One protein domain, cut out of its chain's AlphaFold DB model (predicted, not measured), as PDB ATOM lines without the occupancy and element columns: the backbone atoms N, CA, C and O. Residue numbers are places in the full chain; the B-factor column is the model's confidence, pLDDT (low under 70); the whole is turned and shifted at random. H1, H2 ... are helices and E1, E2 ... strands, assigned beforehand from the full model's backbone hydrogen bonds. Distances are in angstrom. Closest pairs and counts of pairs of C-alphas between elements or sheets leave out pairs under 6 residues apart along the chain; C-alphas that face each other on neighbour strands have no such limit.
ATOM      1  N   MET A 222     291.286 258.050 241.975       79.50
ATOM      2  CA  MET A 222     290.677 257.721 243.263       79.50
ATOM      3  C   MET A 222     290.089 256.315 243.221       79.50
ATOM      4  O   MET A 222     289.395 255.941 242.277       79.50
ATOM      5  N   THR A 223     290.324 255.548 244.279       79.44
ATOM      6  CA  THR A 223     289.641 254.273 244.499       79.44
ATOM      7  C   THR A 223     288.395 254.516 245.340       79.44
ATOM      8  O   THR A 223     288.493 255.028 246.457       79.44
ATOM      9  N   ILE A 224     287.233 254.127 244.814       81.88
ATOM     10  CA  ILE A 224     285.954 254.171 245.528       81.88
ATOM     11  C   ILE A 224     285.544 252.739 245.851       81.88
ATOM     12  O   ILE A 224     285.374 251.921 244.950       81.88
ATOM     13  N   VAL A 225     285.355 252.449 247.138       82.94
ATOM     14  CA  VAL A 225     284.757 251.186 247.583       82.94
ATOM     15  C   VAL A 225     283.261 251.410 247.780       82.94
ATOM     16  O   VAL A 225     282.858 252.244 248.597       82.94
ATOM     17  N   HIS A 226     282.448 250.654 247.045       83.38
ATOM     18  CA  HIS A 226     280.994 250.661 247.169       83.38
ATOM     19  C   HIS A 226     280.531 249.380 247.867       83.38
ATOM     20  O   HIS A 226     280.729 248.283 247.351       83.38
ATOM     21  N   VAL A 227     279.924 249.533 249.043       83.44
ATOM     22  CA  VAL A 227     279.354 248.428 249.823       83.44
ATOM     23  C   VAL A 227     277.869 248.702 250.021       83.44
ATOM     24  O   VAL A 227     277.495 249.765 250.521       83.44
ATOM     25  N   THR A 228     277.034 247.740 249.647       82.06
ATOM     26  CA  THR A 228     275.574 247.814 249.749       82.06
ATOM     27  C   THR A 228     275.017 246.484 250.246       82.06
ATOM     28  O   THR A 228     275.724 245.480 250.197       82.06
ATOM     29  N   ASP A 229     273.790 246.509 250.774       83.75
ATOM     30  CA  ASP A 229     272.988 245.314 251.090       83.75
ATOM     31  C   ASP A 229     273.735 244.258 251.922       83.75
ATOM     32  O   ASP A 229     273.603 243.057 251.729       83.75
ATOM     33  N   MET A 230     274.535 244.727 252.884       84.75
ATOM     34  CA  MET A 230     275.338 243.865 253.757       84.75
ATOM     35  C   MET A 230     274.486 242.897 254.582       84.75
ATOM     36  O   MET A 230     275.005 241.856 254.971       84.75
ATOM     37  N   HIS A 231     273.225 243.264 254.861       92.00
ATOM     38  CA  HIS A 231     272.234 242.423 255.537       92.00
ATOM     39  C   HIS A 231     272.848 241.634 256.697       92.00
ATOM     40  O   HIS A 231     272.957 240.418 256.658       92.00
ATOM     41  N   TYR A 232     273.381 242.358 257.683       93.62
ATOM     42  CA  TYR A 232     274.011 241.747 258.846       93.62
ATOM     43  C   TYR A 232     272.943 241.215 259.802       93.62
ATOM     44  O   TYR A 232     272.119 241.996 260.282       93.62
ATOM     45  N   ASP A 233     273.023 239.927 260.124       94.81
ATOM     46  CA  ASP A 233     272.166 239.274 261.103       94.81
ATOM     47  C   ASP A 233     272.936 239.013 262.407       94.81
ATOM     48  O   ASP A 233     273.807 238.135 262.451       94.81
ATOM     49  N   PRO A 234     272.641 239.763 263.485       93.44
ATOM     50  CA  PRO A 234     273.290 239.565 264.778       93.44
ATOM     51  C   PRO A 234     272.899 238.252 265.466       93.44
ATOM     52  O   PRO A 234     273.569 237.852 266.414       93.44
ATOM     53  N   THR A 235     271.836 237.598 265.004       94.62
ATOM     54  CA  THR A 235     271.286 236.350 265.545       94.62
ATOM     55  C   THR A 235     271.592 235.133 264.671       94.62
ATOM     56  O   THR A 235     271.106 234.040 264.953       94.62
ATOM     57  N   TYR A 236     272.432 235.283 263.638       95.50
ATOM     58  CA  TYR A 236     272.847 234.159 262.803       95.50
ATOM     59  C   TYR A 236     273.568 233.085 263.629       95.50
ATOM     60  O   TYR A 236     274.623 233.332 264.221       95.50
ATOM     61  N   LEU A 237     273.057 231.858 263.578       95.38
ATOM     62  CA  LEU A 237     273.604 230.695 264.257       95.38
ATOM     63  C   LEU A 237     274.251 229.737 263.252       95.38
ATOM     64  O   LEU A 237     273.579 229.096 262.442       95.38
ATOM     65  N   VAL A 238     275.575 229.577 263.341       94.50
ATOM     66  CA  VAL A 238     276.300 228.560 262.563       94.50
ATOM     67  C   VAL A 238     275.805 227.171 262.955       94.50
ATOM     68  O   VAL A 238     275.766 226.825 264.133       94.50
ATOM     69  N   GLY A 239     275.445 226.362 261.961       93.06
ATOM     70  CA  GLY A 239     274.822 225.062 262.184       93.06
ATOM     71  C   GLY A 239     273.346 225.135 262.593       93.06
ATOM     72  O   GLY A 239     272.746 224.087 262.811       93.06
ATOM     73  N   GLY A 240     272.749 226.330 262.670       93.06
ATOM     74  CA  GLY A 240     271.312 226.521 262.873       93.06
ATOM     75  C   GLY A 240     270.483 226.000 261.696       93.06
ATOM     76  O   GLY A 240     271.015 225.563 260.672       93.06
ATOM     77  N   ARG A 241     269.156 226.022 261.815       93.25
ATOM     78  CA  ARG A 241     268.272 225.552 260.742       93.25
ATOM     79  C   ARG A 241     268.210 226.578 259.605       93.25
ATOM     80  O   ARG A 241     267.642 227.652 259.760       93.25
ATOM     81  N   GLY A 242     268.755 226.232 258.439       90.44
ATOM     82  CA  GLY A 242     268.727 227.103 257.255       90.44
ATOM     83  C   GLY A 242     267.490 226.948 256.359       90.44
ATOM     84  O   GLY A 242     267.342 227.702 255.405       90.44
ATOM     85  N   ASP A 243     266.623 225.968 256.630       87.88
ATOM     86  CA  ASP A 243     265.330 225.782 255.953       87.88
ATOM     87  C   ASP A 243     264.223 225.650 257.007       87.88
ATOM     88  O   ASP A 243     263.956 224.569 257.537       87.88
ATOM     89  N   CYS A 244     263.687 226.799 257.411       86.44
ATOM     90  CA  CYS A 244     262.758 226.947 258.528       86.44
ATOM     91  C   CYS A 244     261.311 227.219 258.087       86.44
ATOM     92  O   CYS A 244     260.404 227.112 258.906       86.44
ATOM     93  N   GLY A 245     261.078 227.511 256.800       81.06
ATOM     94  CA  GLY A 245     259.756 227.884 256.283       81.06
ATOM     95  C   GLY A 245     259.325 229.319 256.614       81.06
ATOM     96  O   GLY A 245     258.152 229.639 256.469       81.06
ATOM     97  N   GLU A 246     260.254 230.172 257.047       84.75
ATOM     98  CA  GLU A 246     260.009 231.584 257.365       84.75
ATOM     99  C   GLU A 246     260.771 232.509 256.400       84.75
ATOM    100  O   GLU A 246     261.691 232.051 255.714       84.75
ATOM    101  N   PRO A 247     260.444 233.818 256.344       80.94
ATOM    102  CA  PRO A 247     261.101 234.758 255.429       80.94
ATOM    103  C   PRO A 247     262.616 234.903 255.636       80.94
ATOM    104  O   PRO A 247     263.336 235.288 254.716       80.94
ATOM    105  N   THR A 248     263.118 234.625 256.841       88.00
ATOM    106  CA  THR A 248     264.553 234.616 257.151       88.00
ATOM    107  C   THR A 248     264.832 233.511 258.157       88.00
ATOM    108  O   THR A 248     264.177 233.465 259.186       88.00
ATOM    109  N   CYS A 249     265.795 232.646 257.864       90.94
ATOM    110  CA  CYS A 249     266.214 231.478 258.628       90.94
ATOM    111  C   CYS A 249     267.648 231.649 259.168       90.94
ATOM    112  O   CYS A 249     268.237 232.728 259.091       90.94
ATOM    113  N   CYS A 250     268.248 230.547 259.636       94.38
ATOM    114  CA  CYS A 250     269.596 230.483 260.202       94.38
ATOM    115  C   CYS A 250     269.745 231.177 261.564       94.38
ATOM    116  O   CYS A 250     270.856 231.572 261.910       94.38
ATOM    117  N   ARG A 251     268.671 231.293 262.353       93.44
ATOM    118  CA  ARG A 251     268.706 231.843 263.717       93.44
ATOM    119  C   ARG A 251     268.474 230.776 264.780       93.44
ATOM    120  O   ARG A 251     268.129 229.634 264.472       93.44
ATOM    121  N   GLU A 252     268.714 231.139 266.035       86.56
ATOM    122  CA  GLU A 252     268.610 230.232 267.184       86.56
ATOM    123  C   GLU A 252     267.157 229.824 267.474       86.56
ATOM    124  O   GLU A 252     266.880 228.651 267.735       86.56
ATOM    125  N   GLU A 253     266.215 230.759 267.345       85.69
ATOM    126  CA  GLU A 253     264.793 230.562 267.647       85.69
ATOM    127  C   GLU A 253     264.077 229.557 266.725       85.69
ATOM    128  O   GLU A 253     263.007 229.057 267.059       85.69
ATOM    129  N   GLN A 254     264.689 229.186 265.598       88.94
ATOM    130  CA  GLN A 254     264.092 228.329 264.560       88.94
ATOM    131  C   GLN A 254     264.386 226.836 264.747       88.94
ATOM    132  O   GLN A 254     264.123 226.002 263.869       88.94
ATOM    133  N   GLY A 255     264.936 226.486 265.908       83.94
ATOM    134  CA  GLY A 255     265.227 225.121 266.304       83.94
ATOM    135  C   GLY A 255     266.410 224.499 265.563       83.94
ATOM    136  O   GLY A 255     267.049 225.078 264.683       83.94
ATOM    137  N   THR A 256     266.718 223.258 265.929       86.88
ATOM    138  CA  THR A 256     267.879 222.542 265.395       86.88
ATOM    139  C   THR A 256     267.567 221.894 264.047       86.88
ATOM    140  O   THR A 256     266.455 221.382 263.858       86.88
ATOM    141  N   PRO A 257     268.517 221.864 263.099       87.38
ATOM    142  CA  PRO A 257     268.344 221.135 261.848       87.38
ATOM    143  C   PRO A 257     268.167 219.628 262.106       87.38
ATOM    144  O   PRO A 257     268.759 219.071 263.028       87.38
ATOM    145  N   THR A 258     267.341 218.960 261.296       83.25
ATOM    146  CA  THR A 258     267.080 217.511 261.398       83.25
ATOM    147  C   THR A 258     268.266 216.667 260.940       83.25
ATOM    148  O   THR A 258     268.434 215.543 261.403       83.25
ATOM    149  N   ASP A 259     269.094 217.210 260.049       86.12
ATOM    150  CA  ASP A 259     270.365 216.640 259.618       86.12
ATOM    151  C   ASP A 259     271.318 217.746 259.124       86.12
ATOM    152  O   ASP A 259     270.950 218.918 259.002       86.12
ATOM    153  N   GLY A 260     272.565 217.374 258.827       82.00
ATOM    154  CA  GLY A 260     273.587 218.318 258.371       82.00
ATOM    155  C   GLY A 260     273.327 218.950 256.998       82.00
ATOM    156  O   GLY A 260     273.998 219.920 256.661       82.00
ATOM    157  N   THR A 261     272.379 218.446 256.199       84.69
ATOM    158  CA  THR A 261     272.086 219.005 254.867       84.69
ATOM    159  C   THR A 261     271.307 220.308 254.946       84.69
ATOM    160  O   THR A 261     271.436 221.146 254.054       84.69
ATOM    161  N   ILE A 262     270.548 220.501 256.032       85.94
ATOM    162  CA  ILE A 262     269.793 221.731 256.261       85.94
ATOM    163  C   ILE A 262     270.446 222.672 257.280       85.94
ATOM    164  O   ILE A 262     269.879 223.726 257.571       85.94
ATOM    165  N   ALA A 263     271.637 222.345 257.777       92.62
ATOM    166  CA  ALA A 263     272.388 223.181 258.708       92.62
ATOM    167  C   ALA A 263     272.980 224.425 258.018       92.62
ATOM    168  O   ALA A 263     273.431 224.354 256.876       92.62
ATOM    169  N   ALA A 264     272.963 225.560 258.711       93.44
ATOM    170  CA  ALA A 264     273.490 226.837 258.248       93.44
ATOM    171  C   ALA A 264     275.027 226.828 258.190       93.44
ATOM    172  O   ALA A 264     275.695 226.333 259.105       93.44
ATOM    173  N   GLY A 265     275.600 227.379 257.122       92.31
ATOM    174  CA  GLY A 265     277.049 227.421 256.920       92.31
ATOM    175  C   GLY A 265     277.793 228.394 257.844       92.31
ATOM    176  O   GLY A 265     277.231 229.325 258.407       92.31
ATOM    177  N   TYR A 266     279.112 228.217 257.976       94.69
ATOM    178  CA  TYR A 266     279.938 229.115 258.797       94.69
ATOM    179  C   TYR A 266     280.058 230.530 258.207       94.69
ATOM    180  O   TYR A 266     280.044 231.506 258.945       94.69
ATOM    181  N   TRP A 267     280.168 230.670 256.885       93.75
ATOM    182  CA  TRP A 267     280.331 231.974 256.220       93.75
ATOM    183  C   TRP A 267     279.014 232.578 255.713       93.75
ATOM    184  O   TRP A 267     279.026 233.629 255.081       93.75
ATOM    185  N   GLY A 268     277.890 231.913 255.973       91.44
ATOM    186  CA  GLY A 268     276.588 232.225 255.395       91.44
ATOM    187  C   GLY A 268     275.939 230.988 254.778       91.44
ATOM    188  O   GLY A 268     276.530 229.906 254.738       91.44
ATOM    189  N   ASP A 269     274.713 231.161 254.287       89.25
ATOM    190  CA  ASP A 269     273.928 230.100 253.662       89.25
ATOM    191  C   ASP A 269     273.285 230.578 252.351       89.25
ATOM    192  O   ASP A 269     272.962 231.752 252.182       89.25
ATOM    193  N   TYR A 270     273.103 229.665 251.395       82.94
ATOM    194  CA  TYR A 270     272.508 229.986 250.096       82.94
ATOM    195  C   TYR A 270     270.973 230.030 250.102       82.94
ATOM    196  O   TYR A 270     270.385 230.357 249.072       82.94
ATOM    197  N   ARG A 271     270.324 229.708 251.223       84.62
ATOM    198  CA  ARG A 271     268.868 229.797 251.404       84.62
ATOM    199  C   ARG A 271     268.446 231.207 251.849       84.62
ATOM    200  O   ARG A 271     269.113 232.194 251.511       84.62
ATOM    201  N   HIS A 272     267.317 231.302 252.546       85.44
ATOM    202  CA  HIS A 272     266.735 232.540 253.061       85.44
ATOM    203  C   HIS A 272     267.431 232.961 254.353       85.44
ATOM    204  O   HIS A 272     266.816 232.943 255.401       85.44
ATOM    205  N   CYS A 273     268.722 233.278 254.313       89.44
ATOM    206  CA  CYS A 273     269.458 233.722 255.495       89.44
ATOM    207  C   CYS A 273     270.227 235.004 255.199       89.44
ATOM    208  O   CYS A 273     270.759 235.169 254.099       89.44
ATOM    209  N   ASP A 274     270.302 235.870 256.205       93.31
ATOM    210  CA  ASP A 274     271.135 237.067 256.192       93.31
ATOM    211  C   ASP A 274     272.600 236.722 256.564       93.31
ATOM    212  O   ASP A 274     272.973 235.563 256.779       93.31
ATOM    213  N   THR A 275     273.474 237.726 256.562       94.00
ATOM    214  CA  THR A 275     274.931 237.571 256.635       94.00
ATOM    215  C   THR A 275     275.432 237.505 258.080       94.00
ATOM    216  O   THR A 275     275.182 238.435 258.855       94.00
ATOM    217  N   PRO A 276     276.233 236.490 258.456       95.31
ATOM    218  CA  PRO A 276     276.799 236.411 259.795       95.31
ATOM    219  C   PRO A 276     277.926 237.424 260.046       95.31
ATOM    220  O   PRO A 276     278.635 237.854 259.129       95.31
ATOM    221  N   ALA A 277     278.166 237.726 261.326       94.44
ATOM    222  CA  ALA A 277     279.178 238.688 261.776       94.44
ATOM    223  C   ALA A 277     280.578 238.406 261.211       94.44
ATOM    224  O   ALA A 277     281.269 239.323 260.765       94.44
ATOM    225  N   GLN A 278     280.998 237.138 261.203       92.88
ATOM    226  CA  GLN A 278     282.311 236.732 260.708       92.88
ATOM    227  C   GLN A 278     282.508 237.082 259.232       92.88
ATOM    228  O   GLN A 278     283.565 237.600 258.884       92.88
ATOM    229  N   ALA A 279     281.496 236.879 258.383       93.31
ATOM    230  CA  ALA A 279     281.584 237.190 256.957       93.31
ATOM    231  C   ALA A 279     281.642 238.706 256.715       93.31
ATOM    232  O   ALA A 279     282.443 239.179 255.903       93.31
ATOM    233  N   VAL A 280     280.859 239.479 257.475       93.12
ATOM    234  CA  VAL A 280     280.912 240.948 257.449       93.12
ATOM    235  C   VAL A 280     282.299 241.448 257.849       93.12
ATOM    236  O   VAL A 280     282.897 242.270 257.151       93.12
ATOM    237  N   ASN A 281     282.824 240.948 258.966       92.06
ATOM    238  CA  ASN A 281     284.103 241.384 259.502       92.06
ATOM    239  C   ASN A 281     285.268 241.018 258.573       92.06
ATOM    240  O   ASN A 281     286.106 241.874 258.295       92.06
ATOM    241  N   ASP A 282     285.292 239.789 258.052       92.19
ATOM    242  CA  ASP A 282     286.316 239.339 257.104       92.19
ATOM    243  C   ASP A 282     286.322 240.203 255.835       92.19
ATOM    244  O   ASP A 282     287.364 240.735 255.450       92.19
ATOM    245  N   THR A 283     285.139 240.479 255.274       88.62
ATOM    246  CA  THR A 283     284.984 241.361 254.106       88.62
ATOM    247  C   THR A 283     285.554 242.758 254.372       88.62
ATOM    248  O   THR A 283     286.339 243.282 253.578       88.62
ATOM    249  N   LEU A 284     285.197 243.376 255.503       88.12
ATOM    250  CA  LEU A 284     285.663 244.723 255.847       88.12
ATOM    251  C   LEU A 284     287.169 244.762 256.146       88.12
ATOM    252  O   LEU A 284     287.853 245.710 255.748       88.12
ATOM    253  N   MET A 285     287.699 243.737 256.815       89.00
ATOM    254  CA  MET A 285     289.134 243.599 257.058       89.00
ATOM    255  C   MET A 285     289.905 243.427 255.749       89.00
ATOM    256  O   MET A 285     290.933 244.078 255.564       89.00
ATOM    257  N   HIS A 286     289.388 242.621 254.823       88.44
ATOM    258  CA  HIS A 286     289.989 242.423 253.511       88.44
ATOM    259  C   HIS A 286     290.040 243.730 252.712       88.44
ATOM    260  O   HIS A 286     291.106 244.115 252.232       88.44
ATOM    261  N   ILE A 287     288.928 244.470 252.649       86.19
ATOM    262  CA  ILE A 287     288.864 245.785 251.989       86.19
ATOM    263  C   ILE A 287     289.924 246.731 252.562       86.19
ATOM    264  O   ILE A 287     290.660 247.367 251.808       86.19
ATOM    265  N   LYS A 288     290.031 246.798 253.894       85.44
ATOM    266  CA  LYS A 288     291.018 247.637 254.584       85.44
ATOM    267  C   LYS A 288     292.462 247.238 254.256       85.44
ATOM    268  O   LYS A 288     293.325 248.108 254.200       85.44
ATOM    269  N   GLN A 289     292.739 245.947 254.087       87.06
ATOM    270  CA  GLN A 289     294.080 245.449 253.767       87.06
ATOM    271  C   GLN A 289     294.466 245.697 252.305       87.06
ATOM    272  O   GLN A 289     295.615 246.035 252.035       87.06
ATOM    273  N   GLN A 290     293.527 245.522 251.371       86.62
ATOM    274  CA  GLN A 290     293.801 245.640 249.934       86.62
ATOM    275  C   GLN A 290     293.803 247.085 249.432       86.62
ATOM    276  O   GLN A 290     294.446 247.395 248.429       86.62
ATOM    277  N   HIS A 291     293.080 247.980 250.107       82.69
ATOM    278  CA  HIS A 291     292.864 249.333 249.618       82.69
ATOM    279  C   HIS A 291     293.215 250.377 250.678       82.69
ATOM    280  O   HIS A 291     292.705 250.355 251.798       82.69
ATOM    281  N   GLN A 292     294.015 251.375 250.296       70.88
ATOM    282  CA  GLN A 292     294.076 252.645 251.022       70.88
ATOM    283  C   GLN A 292     292.799 253.437 250.719       70.88
ATOM    284  O   GLN A 292     292.759 254.275 249.818       70.88
ATOM    285  N   VAL A 293     291.715 253.106 251.422       61.78
ATOM    286  CA  VAL A 293     290.391 253.692 251.188       61.78
ATOM    287  C   VAL A 293     290.426 255.196 251.481       61.78
ATOM    288  O   VAL A 293     290.517 255.603 252.636       61.78
ATOM    289  N   ARG A 294     290.330 256.027 250.433       56.59
ATOM    290  CA  ARG A 294     290.193 257.493 250.560       56.59
ATOM    291  C   ARG A 294     288.745 257.928 250.810       56.59
ATOM    292  O   ARG A 294     288.528 258.950 251.451       56.59
ATOM    293  N   LEU A 295     287.764 257.159 250.326       50.56
ATOM    294  CA  LEU A 295     286.335 257.427 250.495       50.56
ATOM    295  C   LEU A 295     285.537 256.114 250.537       50.56
ATOM    296  O   LEU A 295     285.675 255.270 249.652       50.56
ATOM    297  N   CYS A 296     284.685 255.952 251.553       55.31
ATOM    298  CA  CYS A 296     283.724 254.853 251.651       55.31
ATOM    299  C   CYS A 296     282.312 255.406 251.436       55.31
ATOM    300  O   CYS A 296     281.876 256.289 252.177       55.31
ATOM    301  N   VAL A 297     281.601 254.892 250.428       58.97
ATOM    302  CA  VAL A 297     280.208 255.270 250.159       58.97
ATOM    303  C   VAL A 297     279.298 254.187 250.717       58.97
ATOM    304  O   VAL A 297     279.270 253.063 250.215       58.97
ATOM    305  N   ARG A 298     278.549 254.534 251.769       54.66
ATOM    306  CA  ARG A 298     277.511 253.680 252.351       54.66
ATOM    307  C   ARG A 298     276.147 254.215 251.948       54.66
ATOM    308  O   ARG A 298     275.725 255.263 252.442       54.66
ATOM    309  N   LEU A 299     275.438 253.476 251.105       48.03
ATOM    310  CA  LEU A 299     274.037 253.759 250.834       48.03
ATOM    311  C   LEU A 299     273.219 253.323 252.054       48.03
ATOM    312  O   LEU A 299     273.120 252.145 252.379       48.03
ATOM    313  N   LYS A 300     272.668 254.293 252.782       44.34
ATOM    314  CA  LYS A 300     271.566 254.046 253.714       44.34
ATOM    315  C   LYS A 300     270.293 254.510 253.020       44.34
ATOM    316  O   LYS A 300     270.243 255.660 252.584       44.34
ATOM    317  N   ARG A 301     269.245 253.680 252.981       37.53
ATOM    318  CA  ARG A 301     267.886 254.209 252.803       37.53
ATOM    319  C   ARG A 301     267.612 255.126 253.996       37.53
ATOM    320  O   ARG A 301     267.404 254.659 255.111       37.53
ATOM    321  N   LYS A 302     267.675 256.442 253.786       30.89
ATOM    322  CA  LYS A 302     267.064 257.399 254.710       30.89
ATOM    323  C   LYS A 302     265.557 257.263 254.524       30.89
ATOM    324  O   LYS A 302     265.019 257.782 253.553       30.89
TER     325      LYS A 302
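AT A GLANCE: This is residues 222 to 302 of the 310 residues of the protein "(California timema) hypothetical protein" of Timema californicum (UniProt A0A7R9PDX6). The model has little regular structure: a two-stranded parallel sheet, E1 and E2, lies toward one end, a head of loops within residues 228 to 276 makes the other end, and helix H1 leads back from the head toward the sheet. The printed part has 81 residues, with E1, H1 and E2 in chain order; the class is mixed, with 22 residues in named elements. It is loose, with a radius of gyration of the C-alphas of 15.3 A, and elongated, spanning 50 by 29 by 17 A.

IN THESE COORDINATES: E1 is residues 224 to 227, beginning at C-alpha 224 (285.954, 254.171, 245.528). E2 is residues 295 to 298, ending at C-alpha 298 (277.511, 253.680, 252.351). H1, residues 277 to 290, is 20.1 A long.

HOW THE PARTS SIT: E1 and E2 are parallel neighbours at 23 degrees; N 297 and O 225 are within hydrogen-bond range at 3.5 A. E1, H1 and E2 form a strand-helix-strand unit, two parallel strands joined through a helix, with a right-handed crossover. In H1 every O i to N i+4 pair is within hydrogen-bond range.

THE WHOLE: The farthest C-alphas, Met 222 and Thr 258, are 50.0 A apart. The printed part has no cut. The link E1 to H1 is long, 49 residues; H1 to E2 is tight. Residues 293 to 302 have pLDDT under 70.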